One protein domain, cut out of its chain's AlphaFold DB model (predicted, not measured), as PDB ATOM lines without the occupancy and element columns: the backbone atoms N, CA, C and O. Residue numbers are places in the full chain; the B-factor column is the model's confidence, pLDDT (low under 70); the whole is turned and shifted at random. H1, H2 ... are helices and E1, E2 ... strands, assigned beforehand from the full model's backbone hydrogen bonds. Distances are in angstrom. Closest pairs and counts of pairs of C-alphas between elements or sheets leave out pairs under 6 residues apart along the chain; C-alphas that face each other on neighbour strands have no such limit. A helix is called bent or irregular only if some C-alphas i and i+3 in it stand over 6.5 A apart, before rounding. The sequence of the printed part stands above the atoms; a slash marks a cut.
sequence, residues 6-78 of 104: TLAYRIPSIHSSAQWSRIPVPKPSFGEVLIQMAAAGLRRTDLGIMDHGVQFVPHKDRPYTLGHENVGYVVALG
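This is residues 6 to 78 of the 104 residues of a protein of Micromonospora parathelypteridis (UniProt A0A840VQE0). Two separate two-stranded ribbons, the hairpin E1-E2 and the longer, bent pair E3-E4, make the body, and H1 sits at the end away from Leu 77. Residues 64 to 65 pair antiparallel with residues 10 to 11 of E1. The 73 printed residues run E1, E2, E3, H1, E4: both sheets antiparallel, class mixed, compact, radius of gyration of the C-alphas 12.9 A, spans 34 by 23 by 22 A.

E1, residues 6 to 11, begins at C-alpha 6 (23.952, 36.213, 79.871). E2 is 19 to 24, E3 33 to 41 at 19.5 A, H1 44 to 52 at 11.8 A. E4, 69 to 77, 20.3 A, ends at (38.392, 40.697, 90.024).

In E1-E2, N 8 and O 21 are 2.9 A apart, within hydrogen-bond range. E1 and E3 are apart. In E3-E4, N 36 and O 73 are 2.8 A apart, within range; E3 bends by 83 degrees at residue 38, E4 by 74 at 73. In H1 every O i to N i+4 pair is within range.

The farthest C-alphas, Asp 51 and Leu 77, are 34.5 A apart. The printed part has no cut; the link H1 to E4 is long. Residue 58 has pLDDT under 70.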
ATOM      1  N   THR A   6      23.605  37.626  79.815       86.62
ATOM      2  CA  THR A   6      23.952  36.213  79.871       86.62
ATOM      3  C   THR A   6      22.773  35.391  80.375       86.62
ATOM      4  O   THR A   6      21.844  35.935  80.980       86.62
ATOM      5  N   LEU A   7      22.771  34.089  80.097       89.94
ATOM      6  CA  LEU A   7      21.675  33.204  80.461       89.94
ATOM      7  C   LEU A   7      21.888  32.627  81.869       89.94
ATOM      8  O   LEU A   7      22.974  32.196  82.249       89.94
ATOM      9  N   ALA A   8      20.827  32.614  82.665       89.94
ATOM     10  CA  ALA A   8      20.829  32.058  84.009       89.94
ATOM     11  C   ALA A   8      19.541  31.270  84.248       89.94
ATOM     12  O   ALA A   8      18.469  31.692  83.812       89.94
ATOM     13  N   TYR A   9      19.636  30.146  84.957       91.00
ATOM     14  CA  TYR A   9      18.466  29.383  85.386       91.00
ATOM     15  C   TYR A   9      18.048  29.851  86.781       91.00
ATOM     16  O   TYR A   9      18.805  29.719  87.748       91.00
ATOM     17  N   ARG A  10      16.884  30.500  86.869       89.62
ATOM     18  CA  ARG A  10      16.484  31.295  88.036       89.62
ATOM     19  C   ARG A  10      15.082  30.963  88.505       89.62
ATOM     20  O   ARG A  10      14.218  30.686  87.686       89.62
ATOM     21  N   ILE A  11      14.854  31.104  89.803       90.12
ATOM     22  CA  ILE A  11      13.538  31.159  90.439       90.12
ATOM     23  C   ILE A  11      13.213  32.642  90.680       90.12
ATOM     24  O   ILE A  11      13.845  33.263  91.541       90.12
ATOM     25  N   PRO A  12      12.299  33.255  89.901       88.69
ATOM     26  CA  PRO A  12      11.995  34.685  89.995       88.69
ATOM     27  C   PRO A  12      11.463  35.140  91.357       88.69
ATOM     28  O   PRO A  12      11.786  36.236  91.809       88.69
ATOM     29  N   SER A  13      10.645  34.307  91.997       86.81
ATOM     30  CA  SER A  13      10.012  34.565  93.289       86.81
ATOM     31  C   SER A  13       9.695  33.262  94.029       86.81
ATOM     32  O   SER A  13       9.689  32.175  93.451       86.81
ATOM     33  N   ILE A  14       9.405  33.374  95.324       78.56
ATOM     34  CA  ILE A  14       9.346  32.257  96.275       78.56
ATOM     35  C   ILE A  14       8.290  31.171  95.997       78.56
ATOM     36  O   ILE A  14       8.363  30.089  96.574       78.56
ATOM     37  N   HIS A  15       7.360  31.430  95.078       80.38
ATOM     38  CA  HIS A  15       6.305  30.499  94.659       80.38
ATOM     39  C   HIS A  15       6.301  30.253  93.141       80.38
ATOM     40  O   HIS A  15       5.276  29.887  92.572       80.38
ATOM     41  N   SER A  16       7.421  30.512  92.466       86.00
ATOM     42  CA  SER A  16       7.549  30.352  91.014       86.00
ATOM     43  C   SER A  16       8.481  29.199  90.658       86.00
ATOM     44  O   SER A  16       9.404  28.880  91.407       86.00
ATOM     45  N   SER A  17       8.248  28.580  89.502       88.25
ATOM     46  CA  SER A  17       9.140  27.551  88.968       88.25
ATOM     47  C   SER A  17      10.428  28.162  88.419       88.25
ATOM     48  O   SER A  17      10.469  29.320  87.993       88.25
ATOM     49  N   ALA A  18      11.488  27.356  88.399       89.19
ATOM     50  CA  ALA A  18      12.745  27.761  87.800       89.19
ATOM     51  C   ALA A  18      12.619  27.893  86.271       89.19
ATOM     52  O   ALA A  18      12.040  27.041  85.593       89.19
ATOM     53  N   GLN A  19      13.192  28.959  85.723       91.56
ATOM     54  CA  GLN A  19      13.139  29.285  84.304       91.56
ATOM     55  C   GLN A  19      14.457  29.885  83.818       91.56
ATOM     56  O   GLN A  19      15.202  30.521  84.568       91.56
ATOM     57  N   TRP A  20      14.732  29.719  82.528       92.19
ATOM     58  CA  TRP A  20      15.825  30.428  81.877       92.19
ATOM     59  C   TRP A  20      15.505  31.920  81.787       92.19
ATOM     60  O   TRP A  20      14.386  32.319  81.473       92.19
ATOM     61  N   SER A  21      16.476  32.771  82.095       90.12
ATOM     62  CA  SER A  21      16.331  34.225  82.043       90.12
ATOM     63  C   SER A  21      17.630  34.862  81.574       90.12
ATOM     64  O   SER A  21      18.702  34.512  82.070       90.12
ATOM     65  N   ARG A  22      17.540  35.820  80.645       91.19
ATOM     66  CA  ARG A  22      18.672  36.694  80.319       91.19
ATOM     67  C   ARG A  22      18.803  37.769  81.388       91.19
ATOM     68  O   ARG A  22      17.827  38.432  81.728       91.19
ATOM     69  N   ILE A  23      20.005  37.924  81.923       88.75
ATOM     70  CA  ILE A  23      20.333  38.909  82.955       88.75
ATOM     71  C   ILE A  23      21.576  39.693  82.550       88.75
ATOM     72  O   ILE A  23      22.398  39.141  81.823       88.75
ATOM     73  N   PRO A  24      21.761  40.936  83.020       90.94
ATOM     74  CA  PRO A  24      23.016  41.646  82.814       90.94
ATOM     75  C   PRO A  24      24.201  40.870  83.394       90.94
ATOM     76  O   PRO A  24      24.080  40.271  84.468       90.94
ATOM     77  N   VAL A  25      25.351  40.912  82.721       87.44
ATOM     78  CA  VAL A  25      26.598  40.379  83.286       87.44
ATOM     79  C   VAL A  25      26.938  41.192  84.545       87.44
ATOM     80  O   VAL A  25      27.028  42.423  84.477       87.44
ATOM     81  N   PRO A  26      27.096  40.556  85.720       86.56
ATOM     82  CA  PRO A  26      27.355  41.279  86.959       86.56
ATOM     83  C   PRO A  26      28.755  41.896  86.941       86.56
ATOM     84  O   PRO A  26      29.695  41.356  86.357       86.56
ATOM     85  N   LYS A  27      28.919  43.000  87.668       88.12
ATOM     86  CA  LYS A  27      30.239  43.558  87.975       88.12
ATOM     87  C   LYS A  27      30.636  43.106  89.384       88.12
ATOM     88  O   LYS A  27      29.828  43.304  90.292       88.12
ATOM     89  N   PRO A  28      31.820  42.498  89.580       86.31
ATOM     90  CA  PRO A  28      32.239  42.046  90.900       86.31
ATOM     91  C   PRO A  28      32.476  43.245  91.824       86.31
ATOM     92  O   PRO A  28      33.147  44.209  91.450       86.31
ATOM     93  N   SER A  29      31.915  43.179  93.028       87.56
ATOM     94  CA  SER A  29      32.088  44.180  94.079       87.56
ATOM     95  C   SER A  29      33.337  43.898  94.926       87.56
ATOM     96  O   SER A  29      34.122  43.001  94.627       87.56
ATOM     97  N   PHE A  30      33.563  44.674  95.988       87.12
ATOM     98  CA  PHE A  30      34.715  44.484  96.881       87.12
ATOM     99  C   PHE A  30      34.781  43.041  97.417       87.12
ATOM    100  O   PHE A  30      33.818  42.548  98.001       87.12
ATOM    101  N   GLY A  31      35.922  42.372  97.232       84.12
ATOM    102  CA  GLY A  31      36.152  40.990  97.664       84.12
ATOM    103  C   GLY A  31      35.510  39.905  96.788       84.12
ATOM    104  O   GLY A  31      35.670  38.724  97.093       84.12
ATOM    105  N   GLU A  32      34.813  40.265  95.706       86.38
ATOM    106  CA  GLU A  32      34.160  39.318  94.797       86.38
ATOM    107  C   GLU A  32      35.005  39.040  93.544       86.38
ATOM    108  O   GLU A  32      35.858  39.830  93.140       86.38
ATOM    109  N   VAL A  33      34.734  37.920  92.875       83.06
ATOM    110  CA  VAL A  33      35.299  37.594  91.558       83.06
ATOM    111  C   VAL A  33      34.180  37.280  90.580       83.06
ATOM    112  O   VAL A  33      33.155  36.715  90.962       83.06
ATOM    113  N   LEU A  34      34.385  37.620  89.309       85.50
ATOM    114  CA  LEU A  34      33.506  37.199  88.226       85.50
ATOM    115  C   LEU A  34      34.057  35.929  87.591       85.50
ATOM    116  O   LEU A  34      35.203  35.906  87.137       85.50
ATOM    117  N   ILE A  35      33.221  34.896  87.533       83.88
ATOM    118  CA  ILE A  35      33.545  33.614  86.915       83.88
ATOM    119  C   ILE A  35      32.686  33.441  85.664       83.88
ATOM    120  O   ILE A  35      31.460  33.479  85.741       83.88
ATOM    121  N   GLN A  36      33.330  33.220  84.521       82.69
ATOM    122  CA  GLN A  36      32.674  32.681  83.338       82.69
ATOM    123  C   GLN A  36      32.534  31.171  83.517       82.69
ATOM    124  O   GLN A  36      33.530  30.450  83.607       82.69
ATOM    125  N   MET A  37      31.297  30.691  83.596       84.06
ATOM    126  CA  MET A  37      31.024  29.281  83.847       84.06
ATOM    127  C   MET A  37      31.395  28.410  82.651       84.06
ATOM    128  O   MET A  37      31.017  28.713  81.523       84.06
ATOM    129  N   ALA A  38      32.067  27.294  82.927       81.69
ATOM    130  CA  ALA A  38      32.257  26.203  81.977       81.69
ATOM    131  C   ALA A  38      31.192  25.114  82.175       81.69
ATOM    132  O   ALA A  38      30.665  24.581  81.203       81.69
ATOM    133  N   ALA A  39      30.854  24.806  83.432       80.62
ATOM    134  CA  ALA A  39      29.789  23.871  83.781       80.62
ATOM    135  C   ALA A  39      29.246  24.131  85.194       80.62
ATOM    136  O   ALA A  39      29.942  24.671  86.060       80.62
ATOM    137  N   ALA A  40      28.009  23.696  85.423       85.62
ATOM    138  CA  ALA A  40      27.376  23.640  86.733       85.62
ATOM    139  C   ALA A  40      26.813  22.229  86.959       85.62
ATOM    140  O   ALA A  40      26.154  21.673  86.081       85.62
ATOM    141  N   GLY A  41      27.110  21.646  88.116       82.69
ATOM    142  CA  GLY A  41      26.528  20.398  88.588       82.69
ATOM    143  C   GLY A  41      25.134  20.615  89.172       82.69
ATOM    144  O   GLY A  41      24.787  21.718  89.602       82.69
ATOM    145  N   LEU A  42      24.348  19.540  89.188       83.38
ATOM    146  CA  LEU A  42      23.035  19.486  89.819       83.38
ATOM    147  C   LEU A  42      23.085  18.497  90.985       83.38
ATOM    148  O   LEU A  42      23.471  17.340  90.804       83.38
ATOM    149  N   ARG A  43      22.625  18.917  92.165       84.38
ATOM    150  CA  ARG A  43      22.420  18.042  93.324       84.38
ATOM    151  C   ARG A  43      20.951  17.885  93.678       84.38
ATOM    152  O   ARG A  43      20.079  18.656  93.285       84.38
ATOM    153  N   ARG A  44      20.702  16.926  94.574       85.19
ATOM    154  CA  ARG A  44      19.431  16.768  95.295       85.19
ATOM    155  C   ARG A  44      18.968  18.062  95.976       85.19
ATOM    156  O   ARG A  44      17.772  18.297  96.074       85.19
ATOM    157  N   THR A  45      19.889  18.891  96.458       83.25
ATOM    158  CA  THR A  45      19.564  20.183  97.074       83.25
ATOM    159  C   THR A  45      19.001  21.186  96.069       83.25
ATOM    160  O   THR A  45      18.096  21.926  96.436       83.25
ATOM    161  N   ASP A  46      19.447  21.178  94.808       85.00
ATOM    162  CA  ASP A  46      18.845  22.018  93.764       85.00
ATOM    163  C   ASP A  46      17.411  21.564  93.462       85.00
ATOM    164  O   ASP A  46      16.516  22.400  93.376       85.00
ATOM    165  N   LEU A  47      17.168  20.247  93.401       85.38
ATOM    166  CA  LEU A  47      15.817  19.690  93.245       85.38
ATOM    167  C   LEU A  47      14.908  20.072  94.418       85.38
ATOM    168  O   LEU A  47      13.802  20.549  94.208       85.38
ATOM    169  N   GLY A  48      15.401  19.967  95.656       85.50
ATOM    170  CA  GLY A  48      14.644  20.397  96.833       85.50
ATOM    171  C   GLY A  48      14.271  21.885  96.800       85.50
ATOM    172  O   GLY A  48      13.188  22.248  97.246       85.50
ATOM    173  N   ILE A  49      15.132  22.745  96.242       85.62
ATOM    174  CA  ILE A  49      14.826  24.170  96.030       85.62
ATOM    175  C   ILE A  49      13.747  24.351  94.955       85.62
ATOM    176  O   ILE A  49      12.872  25.201  95.110       85.62
ATOM    177  N   MET A  50      13.796  23.573  93.872       83.50
ATOM    178  CA  MET A  50      12.787  23.626  92.809       83.50
ATOM    179  C   MET A  50      11.414  23.129  93.287       83.50
ATOM    180  O   MET A  50      10.406  23.746  92.956       83.50
ATOM    181  N   ASP A  51      11.384  22.060  94.088       84.69
ATOM    182  CA  ASP A  51      10.151  21.397  94.530       84.69
ATOM    183  C   ASP A  51       9.501  22.082  95.738       84.69
ATOM    184  O   ASP A  51       8.277  22.097  95.875       84.69
ATOM    185  N   HIS A  52      10.311  22.625  96.651       82.62
ATOM    186  CA  HIS A  52       9.838  23.161  97.936       82.62
ATOM    187  C   HIS A  52      10.063  24.670  98.086       82.62
ATOM    188  O   HIS A  52       9.723  25.260  99.116       82.62
ATOM    189  N   GLY A  53      10.610  25.311  97.052       77.81
ATOM    190  CA  GLY A  53      10.863  26.743  97.006       77.81
ATOM    191  C   GLY A  53      12.125  27.177  97.756       77.81
ATOM    192  O   GLY A  53      12.832  26.410  98.403       77.81
ATOM    193  N   VAL A  54      12.403  28.478  97.687       78.44
ATOM    194  CA  VAL A  54      13.640  29.110  98.188       78.44
ATOM    195  C   VAL A  54      13.570  29.508  99.671       78.44
ATOM    196  O   VAL A  54      14.342  30.334 100.145       78.44
ATOM    197  N   GLN A  55      12.643  28.935 100.441       76.38
ATOM    198  CA  GLN A  55      12.350  29.367 101.818       76.38
ATOM    199  C   GLN A  55      13.546  29.252 102.777       76.38
ATOM    200  O   GLN A  55      13.634  30.005 103.748       76.38
ATOM    201  N   PHE A  56      14.451  28.316 102.495       75.31
ATOM    202  CA  PHE A  56      15.613  27.973 103.312       75.31
ATOM    203  C   PHE A  56      16.935  28.526 102.762       75.31
ATOM    204  O   PHE A  56      17.987  28.276 103.352       75.31
ATOM    205  N   VAL A  57      16.914  29.277 101.652       73.00
ATOM    206  CA  VAL A  57      18.121  29.922 101.115       73.00
ATOM    207  C   VAL A  57      18.206  31.396 101.540       73.00
ATOM    208  O   VAL A  57      17.180  32.058 101.727       73.00
ATOM    209  N   PRO A  58      19.421  31.952 101.697       68.75
ATOM    210  CA  PRO A  58      19.599  33.375 101.974       68.75
ATOM    211  C   PRO A  58      18.954  34.256 100.896       68.75
ATOM    212  O   PRO A  58      18.992  33.928  99.712       68.75
ATOM    213  N   HIS A  59      18.424  35.416 101.296       73.25
ATOM    214  CA  HIS A  59      17.816  36.402 100.388       73.25
ATOM    215  C   HIS A  59      16.648  35.866  99.540       73.25
ATOM    216  O   HIS A  59      16.478  36.292  98.398       73.25
ATOM    217  N   LYS A  60      15.835  34.971 100.112       72.00
ATOM    218  CA  LYS A  60      14.669  34.325  99.481       72.00
ATOM    219  C   LYS A  60      13.654  35.260  98.803       72.00
ATOM    220  O   LYS A  60      12.921  34.821  97.924       72.00
ATOM    221  N   ASP A  61      13.642  36.540  99.173       78.94
ATOM    222  CA  ASP A  61      12.766  37.563  98.587       78.94
ATOM    223  C   ASP A  61      13.324  38.169  97.280       78.94
ATOM    224  O   ASP A  61      12.736  39.085  96.706       78.94
ATOM    225  N   ARG A  62      14.479  37.691  96.795       84.25
ATOM    226  CA  ARG A  62      15.116  38.120  95.539       84.25
ATOM    227  C   ARG A  62      15.138  36.966  94.534       84.25
ATOM    228  O   ARG A  62      15.214  35.813  94.953       84.25
ATOM    229  N   PRO A  63      15.178  37.249  93.218       87.88
ATOM    230  CA  PRO A  63      15.270  36.184  92.231       87.88
ATOM    231  C   PRO A  63      16.554  35.362  92.421       87.88
ATOM    232  O   PRO A  63      17.669  35.899  92.348       87.88
ATOM    233  N   TYR A  64      16.386  34.065  92.658       87.75
ATOM    234  CA  TYR A  64      17.447  33.139  93.039       87.75
ATOM    235  C   TYR A  64      18.006  32.429  91.811       87.75
ATOM    236  O   TYR A  64      17.239  31.893  91.017       87.75
ATOM    237  N   THR A  65      19.326  32.412  91.640       87.94
ATOM    238  CA  THR A  65      19.970  31.645  90.565       87.94
ATOM    239  C   THR A  65      20.473  30.317  91.118       87.94
ATOM    240  O   THR A  65      21.170  30.303  92.131       87.94
ATOM    241  N   LEU A  66      20.110  29.222  90.454       86.44
ATOM    242  CA  LEU A  66      20.478  27.861  90.844       86.44
ATOM    243  C   LEU A  66      21.937  27.527  90.506       86.44
ATOM    244  O   LEU A  66      22.566  28.223  89.712       86.44
ATOM    245  N   GLY A  67      22.434  26.423  91.070       81.31
ATOM    246  CA  GLY A  67      23.789  25.919  90.864       81.31
ATOM    247  C   GLY A  67      24.713  26.317  92.012       81.31
ATOM    248  O   GLY A  67      25.165  27.454  92.127       81.31
ATOM    249  N   HIS A  68      25.029  25.362  92.877       81.62
ATOM    250  CA  HIS A  68      25.991  25.552  93.971       81.62
ATOM    251  C   HIS A  68      27.235  24.666  93.815       81.62
ATOM    252  O   HIS A  68      28.121  24.672  94.668       81.62
ATOM    253  N   GLU A  69      27.329  23.958  92.690       85.19
ATOM    254  CA  GLU A  69      28.476  23.164  92.273       85.19
ATOM    255  C   GLU A  69      28.943  23.635  90.908       85.19
ATOM    256  O   GLU A  69      28.309  23.366  89.897       85.19
ATOM    257  N   ASN A  70      30.033  24.383  90.862       84.25
ATOM    258  CA  ASN A  70      30.322  25.237  89.724       84.25
ATOM    259  C   ASN A  70      31.803  25.144  89.361       84.25
ATOM    260  O   ASN A  70      32.657  25.158  90.247       84.25
ATOM    261  N   VAL A  71      32.104  25.101  88.062       83.19
ATOM    262  CA  VAL A  71      33.466  25.222  87.531       83.19
ATOM    263  C   VAL A  71      33.493  26.217  86.378       83.19
ATOM    264  O   VAL A  71      32.572  26.289  85.562       83.19
ATOM    265  N   GLY A  72      34.555  27.012  86.315       85.06
ATOM    266  CA  GLY A  72      34.705  28.046  85.306       85.06
ATOM    267  C   GLY A  72      36.022  28.796  85.426       85.06
ATOM    268  O   GLY A  72      36.915  28.411  86.182       85.06
ATOM    269  N   TYR A  73      36.116  29.888  84.678       79.75
ATOM    270  CA  TYR A  73      37.305  30.721  84.566       79.75
ATOM    271  C   TYR A  73      37.066  32.073  85.222       79.75
ATOM    272  O   TYR A  73      36.042  32.709  84.989       79.75
ATOM    273  N   VAL A  74      38.018  32.545  86.024       83.19
ATOM    274  CA  VAL A  74      37.960  33.904  86.578       83.19
ATOM    275  C   VAL A  74      38.242  34.907  85.458       83.19
ATOM    276  O   VAL A  74      39.319  34.872  84.867       83.19
ATOM    277  N   VAL A  75      37.290  35.800  85.182       81.50
ATOM    278  CA  VAL A  75      37.367  36.787  84.085       81.50
ATOM    279  C   VAL A  75      37.423  38.238  84.565       81.50
ATOM    280  O   VAL A  75      37.834  39.112  83.807       81.50
ATOM    281  N   ALA A  76      37.068  38.512  85.823       83.06
ATOM    282  CA  ALA A  76      37.297  39.811  86.456       83.06
ATOM    283  C   ALA A  76      37.454  39.672  87.977       83.06
ATOM    284  O   ALA A  76      36.901  38.758  88.592       83.06
ATOM    285  N   LEU A  77      38.195  40.600  88.580       85.88
ATOM    286  CA  LEU A  77      38.392  40.697  90.024       85.88
ATOM    287  C   LEU A  77      37.752  41.985  90.529       85.88
ATOM    288  O   LEU A  77      37.929  43.045  89.928       85.88
ATOM    289  N   GLY A  78      37.022  41.890  91.632       86.12
ATOM    290  CA  GLY A  78      36.560  43.050  92.370       86.12
ATOM    291  C   GLY A  78      37.687  43.695  93.186       86.12
ATOM    292  O   GLY A  78      38.754  43.096  93.378       86.12
TER     293      GLY A  78